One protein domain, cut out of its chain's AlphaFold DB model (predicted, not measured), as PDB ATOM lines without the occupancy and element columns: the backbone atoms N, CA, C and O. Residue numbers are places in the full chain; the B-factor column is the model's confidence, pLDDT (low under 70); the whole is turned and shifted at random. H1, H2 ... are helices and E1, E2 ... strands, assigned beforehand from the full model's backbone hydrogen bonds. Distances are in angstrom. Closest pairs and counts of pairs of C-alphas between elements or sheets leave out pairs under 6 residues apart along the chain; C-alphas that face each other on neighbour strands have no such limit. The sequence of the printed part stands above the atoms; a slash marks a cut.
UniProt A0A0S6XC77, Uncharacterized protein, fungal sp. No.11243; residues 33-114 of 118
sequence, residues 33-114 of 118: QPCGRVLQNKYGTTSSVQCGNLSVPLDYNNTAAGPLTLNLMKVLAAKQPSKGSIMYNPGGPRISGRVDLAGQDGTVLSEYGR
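Overview. This is residues 33 to 114 of the 118 residues of an uncharacterized protein of fungal sp. No.11243 (UniProt A0A0S6XC77). A long two-stranded hairpin, E1 and E2, has three short helices gathered loosely near the end away from its turn, with H2 beside E2. The printed part has 82 residues, in the order H1, E1, E2, H2, H3; the sheet is antiparallel and the class mixed, with under half of the residues in named elements. It is loose, with a radius of gyration of the C-alphas of 14.7 A, spanning 42 by 30 by 27 A.

Arrangement. H1, residues 37 to 43, only just touches H2, residues 97 to 103, with 3 pairs of C-alphas within 8 A, the closest Tyr 43 and Ala 102 at 5.9 A. E1, residues 49 to 57, and E2, residues 67 to 75, form a hairpin; N 50 and O 74 are within hydrogen-bond range at 2.8 A. The closest C-alphas of E2 and H2, Met 73 and Arg 98, are 5.8 A apart. H3, residues 107 to 112, is close to but not clearly touching H2, the closest C-alphas being Leu 101 and Val 108, 7.8 A. Every O i to N i+4 pair is within range in H1, H2 and H3.

Along the chain. H1 begins at C-alpha 37 (123.006, 134.626, 129.943), and H3 ends at C-alpha 112 (119.100, 149.144, 151.844). E1 measures 26.3 A, E2 25.5 A.

Size, cuts and confidence. The printed part has no cut; E2 to H2 is a long link. Residues 37 to 47 and 104 to 114 have pLDDT under 70.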
ATOM      1  N   GLN A  33     111.380 135.094 135.546       91.69
ATOM      2  CA  GLN A  33     112.265 134.008 135.143       91.69
ATOM      3  C   GLN A  33     113.717 134.334 135.524       91.69
ATOM      4  O   GLN A  33     114.042 135.500 135.778       91.69
ATOM      5  N   PRO A  34     114.625 133.343 135.579       88.19
ATOM      6  CA  PRO A  34     116.052 133.623 135.695       88.19
ATOM      7  C   PRO A  34     116.506 134.589 134.594       88.19
ATOM      8  O   PRO A  34     116.116 134.458 133.432       88.19
ATOM      9  N   CYS A  35     117.334 135.572 134.948       85.50
ATOM     10  CA  CYS A  35     117.860 136.507 133.959       85.50
ATOM     11  C   CYS A  35     118.713 135.785 132.904       85.50
ATOM     12  O   CYS A  35     119.461 134.857 133.210       85.50
ATOM     13  N   GLY A  36     118.609 136.225 131.646       79.25
ATOM     14  CA  GLY A  36     119.325 135.611 130.528       79.25
ATOM     15  C   GLY A  36     120.852 135.708 130.640       79.25
ATOM     16  O   GLY A  36     121.401 136.586 131.313       79.25
ATOM     17  N   ARG A  37     121.544 134.839 129.887       67.69
ATOM     18  CA  ARG A  37     123.006 134.626 129.943       67.69
ATOM     19  C   ARG A  37     123.852 135.895 129.782       67.69
ATOM     20  O   ARG A  37     124.958 135.950 130.298       67.69
ATOM     21  N   VAL A  38     123.348 136.927 129.102       66.56
ATOM     22  CA  VAL A  38     124.069 138.201 128.910       66.56
ATOM     23  C   VAL A  38     124.262 138.957 130.226       66.56
ATOM     24  O   VAL A  38     125.351 139.471 130.466       66.56
ATOM     25  N   LEU A  39     123.241 139.015 131.089       68.06
ATOM     26  CA  LEU A  39     123.363 139.691 132.387       68.06
ATOM     27  C   LEU A  39     124.202 138.858 133.362       68.06
ATOM     28  O   LEU A  39     125.065 139.409 134.039       68.06
ATOM     29  N   GLN A  40     124.032 137.534 133.338       67.81
ATOM     30  CA  GLN A  40     124.854 136.599 134.112       67.81
ATOM     31  C   GLN A  40     126.340 136.694 133.768       67.81
ATOM     32  O   GLN A  40     127.161 136.880 134.657       67.81
ATOM     33  N   ASN A  41     126.694 136.620 132.485       65.94
ATOM     34  CA  ASN A  41     128.094 136.602 132.065       65.94
ATOM     35  C   ASN A  41     128.787 137.955 132.257       65.94
ATOM     36  O   ASN A  41     129.992 137.996 132.472       65.94
ATOM     37  N   LYS A  42     128.044 139.062 132.130       64.81
ATOM     38  CA  LYS A  42     128.619 140.412 132.157       64.81
ATOM     39  C   LYS A  42     128.682 141.018 133.557       64.81
ATOM     40  O   LYS A  42     129.577 141.814 133.815       64.81
ATOM     41  N   TYR A  43     127.743 140.656 134.429       64.69
ATOM     42  CA  TYR A  43     127.581 141.266 135.752       64.69
ATOM     43  C   TYR A  43     127.542 140.237 136.891       64.69
ATOM     44  O   TYR A  43     127.229 140.584 138.022       64.69
ATOM     45  N   GLY A  44     127.811 138.956 136.611       62.12
ATOM     46  CA  GLY A  44     127.887 137.915 137.639       62.12
ATOM     47  C   GLY A  44     126.575 137.672 138.393       62.12
ATOM     48  O   GLY A  44     126.607 137.188 139.523       62.12
ATOM     49  N   THR A  45     125.418 138.022 137.813       62.47
ATOM     50  CA  THR A  45     124.134 137.975 138.534       62.47
ATOM     51  C   THR A  45     123.823 136.556 139.019       62.47
ATOM     52  O   THR A  45     123.818 135.616 138.222       62.47
ATOM     53  N   THR A  46     123.531 136.401 140.310       66.06
ATOM     54  CA  THR A  46     123.289 135.100 140.954       66.06
ATOM     55  C   THR A  46     121.830 134.642 140.810       66.06
ATOM     56  O   THR A  46     120.984 135.341 140.248       66.06
ATOM     57  N   SER A  47     121.502 133.462 141.349       65.62
ATOM     58  CA  SER A  47     120.132 132.928 141.396       65.62
ATOM     59  C   SER A  47     119.143 133.784 142.201       65.62
ATOM     60  O   SER A  47     117.938 133.566 142.096       65.62
ATOM     61  N   SER A  48     119.614 134.768 142.978       79.38
ATOM     62  CA  SER A  48     118.745 135.713 143.685       79.38
ATOM     63  C   SER A  48     118.202 136.827 142.785       79.38
ATOM     64  O   SER A  48     117.445 137.666 143.268       79.38
ATOM     65  N   VAL A  49     118.542 136.842 141.492       85.12
ATOM     66  CA  VAL A  49     118.069 137.839 140.526       85.12
ATOM     67  C   VAL A  49     117.118 137.204 139.510       85.12
ATOM     68  O   VAL A  49     117.442 136.217 138.849       85.12
ATOM     69  N   GLN A  50     115.945 137.811 139.355       89.31
ATOM     70  CA  GLN A  50     114.932 137.447 138.370       89.31
ATOM     71  C   GLN A  50     114.683 138.603 137.402       89.31
ATOM     72  O   GLN A  50     114.796 139.776 137.758       89.31
ATOM     73  N   CYS A  51     114.311 138.272 136.174       91.25
ATOM     74  CA  CYS A  51     113.951 139.213 135.128       91.25
ATOM     75  C   CYS A  51     112.529 138.920 134.646       91.25
ATOM     76  O   CYS A  51     112.062 137.787 134.718       91.25
ATOM     77  N   GLY A  52     111.842 139.946 134.159       93.06
ATOM     78  CA  GLY A  52     110.481 139.818 133.653       93.06
ATOM     79  C   GLY A  52     110.103 141.003 132.779       93.06
ATOM     80  O   GLY A  52     110.756 142.048 132.815       93.06
ATOM     81  N   ASN A  53     109.043 140.836 131.997       94.25
ATOM     82  CA  ASN A  53     108.542 141.866 131.096       94.25
ATOM     83  C   ASN A  53     107.172 142.357 131.551       94.25
ATOM     84  O   ASN A  53     106.314 141.566 131.934       94.25
ATOM     85  N   LEU A  54     106.971 143.669 131.464       93.69
ATOM     86  CA  LEU A  54     105.694 144.318 131.708       93.69
ATOM     87  C   LEU A  54     105.259 145.044 130.438       93.69
ATOM     88  O   LEU A  54     105.922 145.978 129.988       93.69
ATOM     89  N   SER A  55     104.145 144.602 129.862       94.25
ATOM     90  CA  SER A  55     103.515 145.281 128.731       94.25
ATOM     91  C   SER A  55     102.656 146.433 129.247       94.25
ATOM     92  O   SER A  55     101.796 146.220 130.108       94.25
ATOM     93  N   VAL A  56     102.904 147.638 128.739       93.38
ATOM     94  CA  VAL A  56     102.148 148.858 129.046       93.38
ATOM     95  C   VAL A  56     101.641 149.492 127.751       93.38
ATOM     96  O   VAL A  56     102.253 149.278 126.707       93.38
ATOM     97  N   PRO A  57     100.544 150.265 127.762       94.06
ATOM     98  CA  PRO A  57     100.128 151.022 126.584       94.06
ATOM     99  C   PRO A  57     101.220 152.004 126.145       94.06
ATOM    100  O   PRO A  57     101.848 152.645 126.987       94.06
ATOM    101  N   LEU A  58     101.430 152.138 124.834       95.88
ATOM    102  CA  LEU A  58     102.276 153.196 124.279       95.88
ATOM    103  C   LEU A  58     101.665 154.582 124.543       95.88
ATOM    104  O   LEU A  58     102.372 155.508 124.931       95.88
ATOM    105  N   ASP A  59     100.348 154.691 124.359       95.19
ATOM    106  CA  ASP A  59      99.537 155.853 124.710       95.19
ATOM    107  C   ASP A  59      98.418 155.407 125.659       95.19
ATOM    108  O   ASP A  59      97.579 154.571 125.318       95.19
ATOM    109  N   TYR A  60      98.399 155.961 126.870       92.44
ATOM    110  CA  TYR A  60      97.380 155.644 127.869       92.44
ATOM    111  C   TYR A  60      95.986 156.179 127.504       92.44
ATOM    112  O   TYR A  60      94.998 155.642 128.001       92.44
ATOM    113  N   ASN A  61      95.890 157.179 126.620       96.31
ATOM    114  CA  ASN A  61      94.619 157.694 126.101       96.31
ATOM    115  C   ASN A  61      94.136 156.929 124.857       96.31
ATOM    116  O   ASN A  61      92.970 157.047 124.481       96.31
ATOM    117  N   ASN A  62      95.010 156.143 124.222       93.38
ATOM    118  CA  ASN A  62      94.698 155.347 123.042       93.38
ATOM    119  C   ASN A  62      95.385 153.977 123.108       93.38
ATOM    120  O   ASN A  62      96.441 153.745 122.519       93.38
ATOM    121  N   THR A  63      94.742 153.025 123.784       89.69
ATOM    122  CA  THR A  63      95.268 151.659 123.939       89.69
ATOM    123  C   THR A  63      95.382 150.891 122.615       89.69
ATOM    124  O   THR A  63      96.127 149.913 122.548       89.69
ATOM    125  N   ALA A  64      94.719 151.345 121.542       93.12
ATOM    126  CA  ALA A  64      94.854 150.777 120.201       93.12
ATOM    127  C   ALA A  64      96.164 151.180 119.496       93.12
ATOM    128  O   ALA A  64      96.533 150.551 118.507       93.12
ATOM    129  N   ALA A  65      96.905 152.170 120.018       93.50
ATOM    130  CA  ALA A  65      98.233 152.546 119.519       93.50
ATOM    131  C   ALA A  65      99.304 151.457 119.741       93.50
ATOM    132  O   ALA A  65     100.419 151.565 119.230       93.50
ATOM    133  N   GLY A  66      98.962 150.399 120.479       92.00
ATOM    134  CA  GLY A  66      99.819 149.247 120.730       92.00
ATOM    135  C   GLY A  66     100.613 149.347 122.036       92.00
ATOM    136  O   GLY A  66     100.539 150.353 122.749       92.00
ATOM    137  N   PRO A  67     101.342 148.277 122.397       94.31
ATOM    138  CA  PRO A  67     102.078 148.216 123.650       94.31
ATOM    139  C   PRO A  67     103.542 148.664 123.526       94.31
ATOM    140  O   PRO A  67     104.199 148.482 122.503       94.31
ATOM    141  N   LEU A  68     104.087 149.135 124.643       94.38
ATOM    142  CA  LEU A  68     105.510 149.240 124.930       94.38
ATOM    143  C   LEU A  68     105.890 148.171 125.969       94.38
ATOM    144  O   LEU A  68     105.161 147.935 126.930       94.38
ATOM    145  N   THR A  69     107.051 147.530 125.807       94.31
ATOM    146  CA  THR A  69     107.548 146.537 126.777       94.31
ATOM    147  C   THR A  69     108.588 147.141 127.714       94.31
ATOM    148  O   THR A  69     109.693 147.498 127.300       94.31
ATOM    149  N   LEU A  70     108.268 147.180 129.004       94.00
ATOM    150  CA  LEU A  70     109.213 147.499 130.065       94.00
ATOM    151  C   LEU A  70     109.932 146.222 130.505       94.00
ATOM    152  O   LEU A  70     109.310 145.226 130.863       94.00
ATOM    153  N   ASN A  71     111.259 146.263 130.486       93.31
ATOM    154  CA  ASN A  71     112.109 145.139 130.864       93.31
ATOM    155  C   ASN A  71     112.583 145.341 132.310       93.31
ATOM    156  O   ASN A  71     113.357 146.270 132.580       93.31
ATOM    157  N   LEU A  72     112.154 144.469 133.218       93.12
ATOM    158  CA  LEU A  72     112.343 144.587 134.663       93.12
ATOM    159  C   LEU A  72     113.403 143.610 135.181       93.12
ATOM    160  O   LEU A  72     113.615 142.535 134.619       93.12
ATOM    161  N   MET A  73     114.052 143.989 136.281       90.38
ATOM    162  CA  MET A  73     114.931 143.130 137.071       90.38
ATOM    163  C   MET A  73     114.518 143.234 138.537       90.38
ATOM    164  O   MET A  73     114.214 144.322 139.021       90.38
ATOM    165  N   LYS A  74     114.506 142.102 139.230       90.38
ATOM    166  CA  LYS A  74     114.134 141.976 140.632       90.38
ATOM    167  C   LYS A  74     115.212 141.198 141.355       90.38
ATOM    168  O   LYS A  74     115.533 140.082 140.959       90.38
ATOM    169  N   VAL A  75     115.712 141.756 142.447       87.31
ATOM    170  CA  VAL A  75     116.521 140.989 143.391       87.31
ATOM    171  C   VAL A  75     115.622 140.501 144.515       87.31
ATOM    172  O   VAL A  75     114.834 141.260 145.082       87.31
ATOM    173  N   LEU A  76     115.686 139.204 144.786       87.56
ATOM    174  CA  LEU A  76     114.911 138.557 145.827       87.56
ATOM    175  C   LEU A  76     115.384 139.031 147.200       87.56
ATOM    176  O   LEU A  76     116.581 139.161 147.456       87.56
ATOM    177  N   ALA A  77     114.428 139.260 148.100       87.12
ATOM    178  CA  ALA A  77     114.740 139.588 149.482       87.12
ATOM    179  C   ALA A  77     115.562 138.456 150.114       87.12
ATOM    180  O   ALA A  77     115.185 137.283 150.033       87.12
ATOM    181  N   ALA A  78     116.664 138.819 150.773       85.00
ATOM    182  CA  ALA A  78     117.539 137.855 151.437       85.00
ATOM    183  C   ALA A  78     116.828 137.101 152.578       85.00
ATOM    184  O   ALA A  78     117.159 135.956 152.864       85.00
ATOM    185  N   LYS A  79     115.838 137.739 153.220       87.94
ATOM    186  CA  LYS A  79     114.969 137.128 154.234       87.94
ATOM    187  C   LYS A  79     113.551 136.989 153.693       87.94
ATOM    188  O   LYS A  79     113.037 137.910 153.062       87.94
ATOM    189  N   GLN A  80     112.930 135.850 153.983       88.75
ATOM    190  CA  GLN A  80     111.552 135.541 153.607       88.75
ATOM    191  C   GLN A  80     110.664 135.396 154.860       88.75
ATOM    192  O   GLN A  80     111.175 134.983 155.904       88.75
ATOM    193  N   PRO A  81     109.357 135.712 154.771       93.62
ATOM    194  CA  PRO A  81     108.689 136.283 153.600       93.62
ATOM    195  C   PRO A  81     109.097 137.746 153.365       93.62
ATOM    196  O   PRO A  81     109.365 138.491 154.309       93.62
ATOM    197  N   SER A  82     109.151 138.164 152.098       90.94
ATOM    198  CA  SER A  82     109.352 139.580 151.774       90.94
ATOM    199  C   SER A  82     108.217 140.439 152.344       90.94
ATOM    200  O   SER A  82     107.048 140.066 152.253       90.94
ATOM    201  N   LYS A  83     108.553 141.626 152.862       94.25
ATOM    202  CA  LYS A  83     107.572 142.637 153.293       94.25
ATOM    203  C   LYS A  83     106.998 143.459 152.129       94.25
ATOM    204  O   LYS A  83     106.048 144.205 152.327       94.25
ATOM    205  N   GLY A  84     107.582 143.365 150.932       91.25
ATOM    206  CA  GLY A  84     107.161 144.159 149.776       91.25
ATOM    207  C   GLY A  84     108.215 144.241 148.675       91.25
ATOM    208  O   GLY A  84     109.117 143.407 148.595       91.25
ATOM    209  N   SER A  85     108.084 145.242 147.804       91.19
ATOM    210  CA  SER A  85     109.068 145.570 146.764       91.19
ATOM    211  C   SER A  85     109.498 147.026 146.901       91.19
ATOM    212  O   SER A  85     108.675 147.880 147.218       91.19
ATOM    213  N   ILE A  86     110.774 147.298 146.642       91.00
ATOM    214  CA  ILE A  86     111.313 148.655 146.534       91.00
ATOM    215  C   ILE A  86     111.534 148.931 145.050       91.00
ATOM    216  O   ILE A  86     112.172 148.135 144.358       91.00
ATOM    217  N   MET A  87     110.995 150.043 144.559       92.88
ATOM    218  CA  MET A  87     111.178 150.475 143.178       92.88
ATOM    219  C   MET A  87     112.421 151.355 143.093       92.88
ATOM    220  O   MET A  87     112.537 152.345 143.811       92.88
ATOM    221  N   TYR A  88     113.342 150.992 142.204       89.12
ATOM    222  CA  TYR A  88     114.600 151.700 142.000       89.12
ATOM    223  C   TYR A  88     114.622 152.391 140.634       89.12
ATOM    224  O   TYR A  88     114.298 151.777 139.615       89.12
ATOM    225  N   ASN A  89     115.030 153.659 140.616       92.25
ATOM    226  CA  ASN A  89     115.294 154.421 139.403       92.25
ATOM    227  C   ASN A  89     116.599 155.214 139.596       92.25
ATOM    228  O   ASN A  89     116.612 156.117 140.431       92.25
ATOM    229  N   PRO A  90     117.670 154.924 138.833       90.06
ATOM    230  CA  PRO A  90     118.942 155.637 138.958       90.06
ATOM    231  C   PRO A  90     118.873 157.103 138.484       90.06
ATOM    232  O   PRO A  90     119.798 157.870 138.730       90.06
ATOM    233  N   GLY A  91     117.794 157.516 137.803       91.12
ATOM    234  CA  GLY A  91     117.626 158.866 137.256       91.12
ATOM    235  C   GLY A  91     118.192 159.032 135.835       91.12
ATOM    236  O   GLY A  91     118.242 158.081 135.054       91.12
ATOM    237  N   GLY A  92     118.589 160.262 135.482       89.56
ATOM    238  CA  GLY A  92     119.355 160.590 134.264       89.56
ATOM    239  C   GLY A  92     118.615 160.689 132.917       89.56
ATOM    240  O   GLY A  92     119.104 161.362 132.015       89.56
ATOM    241  N   PRO A  93     117.382 160.204 132.765       90.50
ATOM    242  CA  PRO A  93     116.941 159.556 131.518       90.50
ATOM    243  C   PRO A  93     117.967 158.700 130.743       90.50
ATOM    244  O   PRO A  93     119.181 158.854 130.842       90.50
ATOM    245  N   ARG A  94     117.480 157.771 129.909       90.00
ATOM    246  CA  ARG A  94     118.290 156.825 129.096       90.00
ATOM    247  C   ARG A  94     119.165 155.822 129.865       90.00
ATOM    248  O   ARG A  94     119.534 154.809 129.273       90.00
ATOM    249  N   ILE A  95     119.492 156.054 131.134       88.69
ATOM    250  CA  ILE A  95     120.230 155.095 131.961       88.69
ATOM    251  C   ILE A  95     119.356 153.858 132.179       88.69
ATOM    252  O   ILE A  95     118.194 153.944 132.574       88.69
ATOM    253  N   SER A  96     119.917 152.682 131.902       87.81
ATOM    254  CA  SER A  96     119.211 151.425 132.126       87.81
ATOM    255  C   SER A  96     119.287 151.037 133.598       87.81
ATOM    256  O   SER A  96     120.339 150.608 134.065       87.81
ATOM    257  N   GLY A  97     118.152 151.092 134.299       88.31
ATOM    258  CA  GLY A  97     118.067 150.659 135.698       88.31
ATOM    259  C   GLY A  97     118.496 149.207 135.930       88.31
ATOM    260  O   GLY A  97     119.059 148.908 136.972       88.31
ATOM    261  N   ARG A  98     118.310 148.303 134.951       86.44
ATOM    262  CA  ARG A  98     118.781 146.909 135.073       86.44
ATOM    263  C   ARG A  98     120.302 146.808 135.042       86.44
ATOM    264  O   ARG A  98     120.868 146.048 135.812       86.44
ATOM    265  N   VAL A  99     120.943 147.531 134.123       83.88
ATOM    266  CA  VAL A  99     122.405 147.501 133.962       83.88
ATOM    267  C   VAL A  99     123.080 148.179 135.141       83.88
ATOM    268  O   VAL A  99     124.058 147.655 135.657       83.88
ATOM    269  N   ASP A 100     122.532 149.313 135.568       84.81
ATOM    270  CA  ASP A 100     123.021 150.034 136.732       84.81
ATOM    271  C   ASP A 100     122.913 149.170 137.999       84.81
ATOM    272  O   ASP A 100     123.923 148.871 138.628       84.81
ATOM    273  N   LEU A 101     121.722 148.637 138.293       81.12
ATOM    274  CA  LEU A 101     121.508 147.790 139.467       81.12
ATOM    275  C   LEU A 101     122.318 146.480 139.420       81.12
ATOM    276  O   LEU A 101     122.649 145.942 140.470       81.12
ATOM    277  N   ALA A 102     122.639 145.959 138.231       79.88
ATOM    278  CA  ALA A 102     123.488 144.776 138.081       79.88
ATOM    279  C   ALA A 102     124.984 145.090 138.249       79.88
ATOM    280  O   ALA A 102     125.735 144.219 138.668       79.88
ATOM    281  N   GLY A 103     125.419 146.307 137.904       74.19
ATOM    282  CA  GLY A 103     126.803 146.758 138.063       74.19
ATOM    283  C   GLY A 103     127.141 147.239 139.476       74.19
ATOM    284  O   GLY A 103     128.315 147.365 139.811       74.19
ATOM    285  N   GLN A 104     126.135 147.507 140.308       66.38
ATOM    286  CA  GLN A 104     126.326 147.785 141.726       66.38
ATOM    287  C   GLN A 104     126.458 146.445 142.468       66.38
ATOM    288  O   GLN A 104     125.462 145.746 142.633       66.38
ATOM    289  N   ASP A 105     127.683 146.086 142.879       53.09
ATOM    290  CA  ASP A 105     128.118 144.824 143.526       53.09
ATOM    291  C   ASP A 105     127.377 144.470 144.838       53.09
ATOM    292  O   ASP A 105     127.952 144.368 145.922       53.09
ATOM    293  N   GLY A 106     126.054 144.310 144.799       51.75
ATOM    294  CA  GLY A 106     125.235 144.015 145.973       51.75
ATOM    295  C   GLY A 106     125.278 145.091 147.069       51.75
ATOM    296  O   GLY A 106     124.626 144.918 148.097       51.75
ATOM    297  N   THR A 107     125.979 146.212 146.888       49.91
ATOM    298  CA  THR A 107     126.125 147.283 147.886       49.91
ATOM    299  C   THR A 107     124.822 148.045 148.076       49.91
ATOM    300  O   THR A 107     124.352 148.154 149.203       49.91
ATOM    301  N   VAL A 108     124.122 148.407 146.997       52.50
ATOM    302  CA  VAL A 108     122.781 149.022 147.099       52.50
ATOM    303  C   VAL A 108     121.752 148.075 147.719       52.50
ATOM    304  O   VAL A 108     120.784 148.500 148.327       52.50
ATOM    305  N   LEU A 109     121.937 146.763 147.639       54.88
ATOM    306  CA  LEU A 109     120.966 145.825 148.211       54.88
ATOM    307  C   LEU A 109     121.347 145.369 149.619       54.88
ATOM    308  O   LEU A 109     120.468 145.036 150.411       54.88
ATOM    309  N   SER A 110     122.632 145.407 149.967       50.22
ATOM    310  CA  SER A 110     123.120 145.132 151.319       50.22
ATOM    311  C   SER A 110     122.998 146.346 152.242       50.22
ATOM    312  O   SER A 110     122.748 146.161 153.431       50.22
ATOM    313  N   GLU A 111     123.079 147.567 151.709       44.16
ATOM    314  CA  GLU A 111     122.890 148.809 152.462       44.16
ATOM    315  C   GLU A 111     121.400 149.089 152.708       44.16
ATOM    316  O   GLU A 111     120.989 149.285 153.850       44.16
ATOM    317  N   TYR A 112     120.547 148.950 151.685       47.16
ATOM    318  CA  TYR A 112     119.100 149.144 151.844       47.16
ATOM    319  C   TYR A 112     118.361 147.902 152.385       47.16
ATOM    320  O   TYR A 112     117.295 148.025 152.986       47.16
ATOM    321  N   GLY A 113     118.927 146.697 152.252       41.28
ATOM    322  CA  GLY A 113     118.417 145.469 152.882       41.28
ATOM    323  C   GLY A 113     118.755 145.340 154.373       41.28
ATOM    324  O   GLY A 113     118.252 144.434 155.042       41.28
ATOM    325  N   ARG A 114     119.597 146.239 154.904       45.91
ATOM    326  CA  ARG A 114     119.961 146.330 156.327       45.91
ATOM    327  C   ARG A 114     119.135 147.329 157.130       45.91
ATOM    328  O   ARG A 114     119.356 147.421 158.337       45.91
TER     329      ARG A 114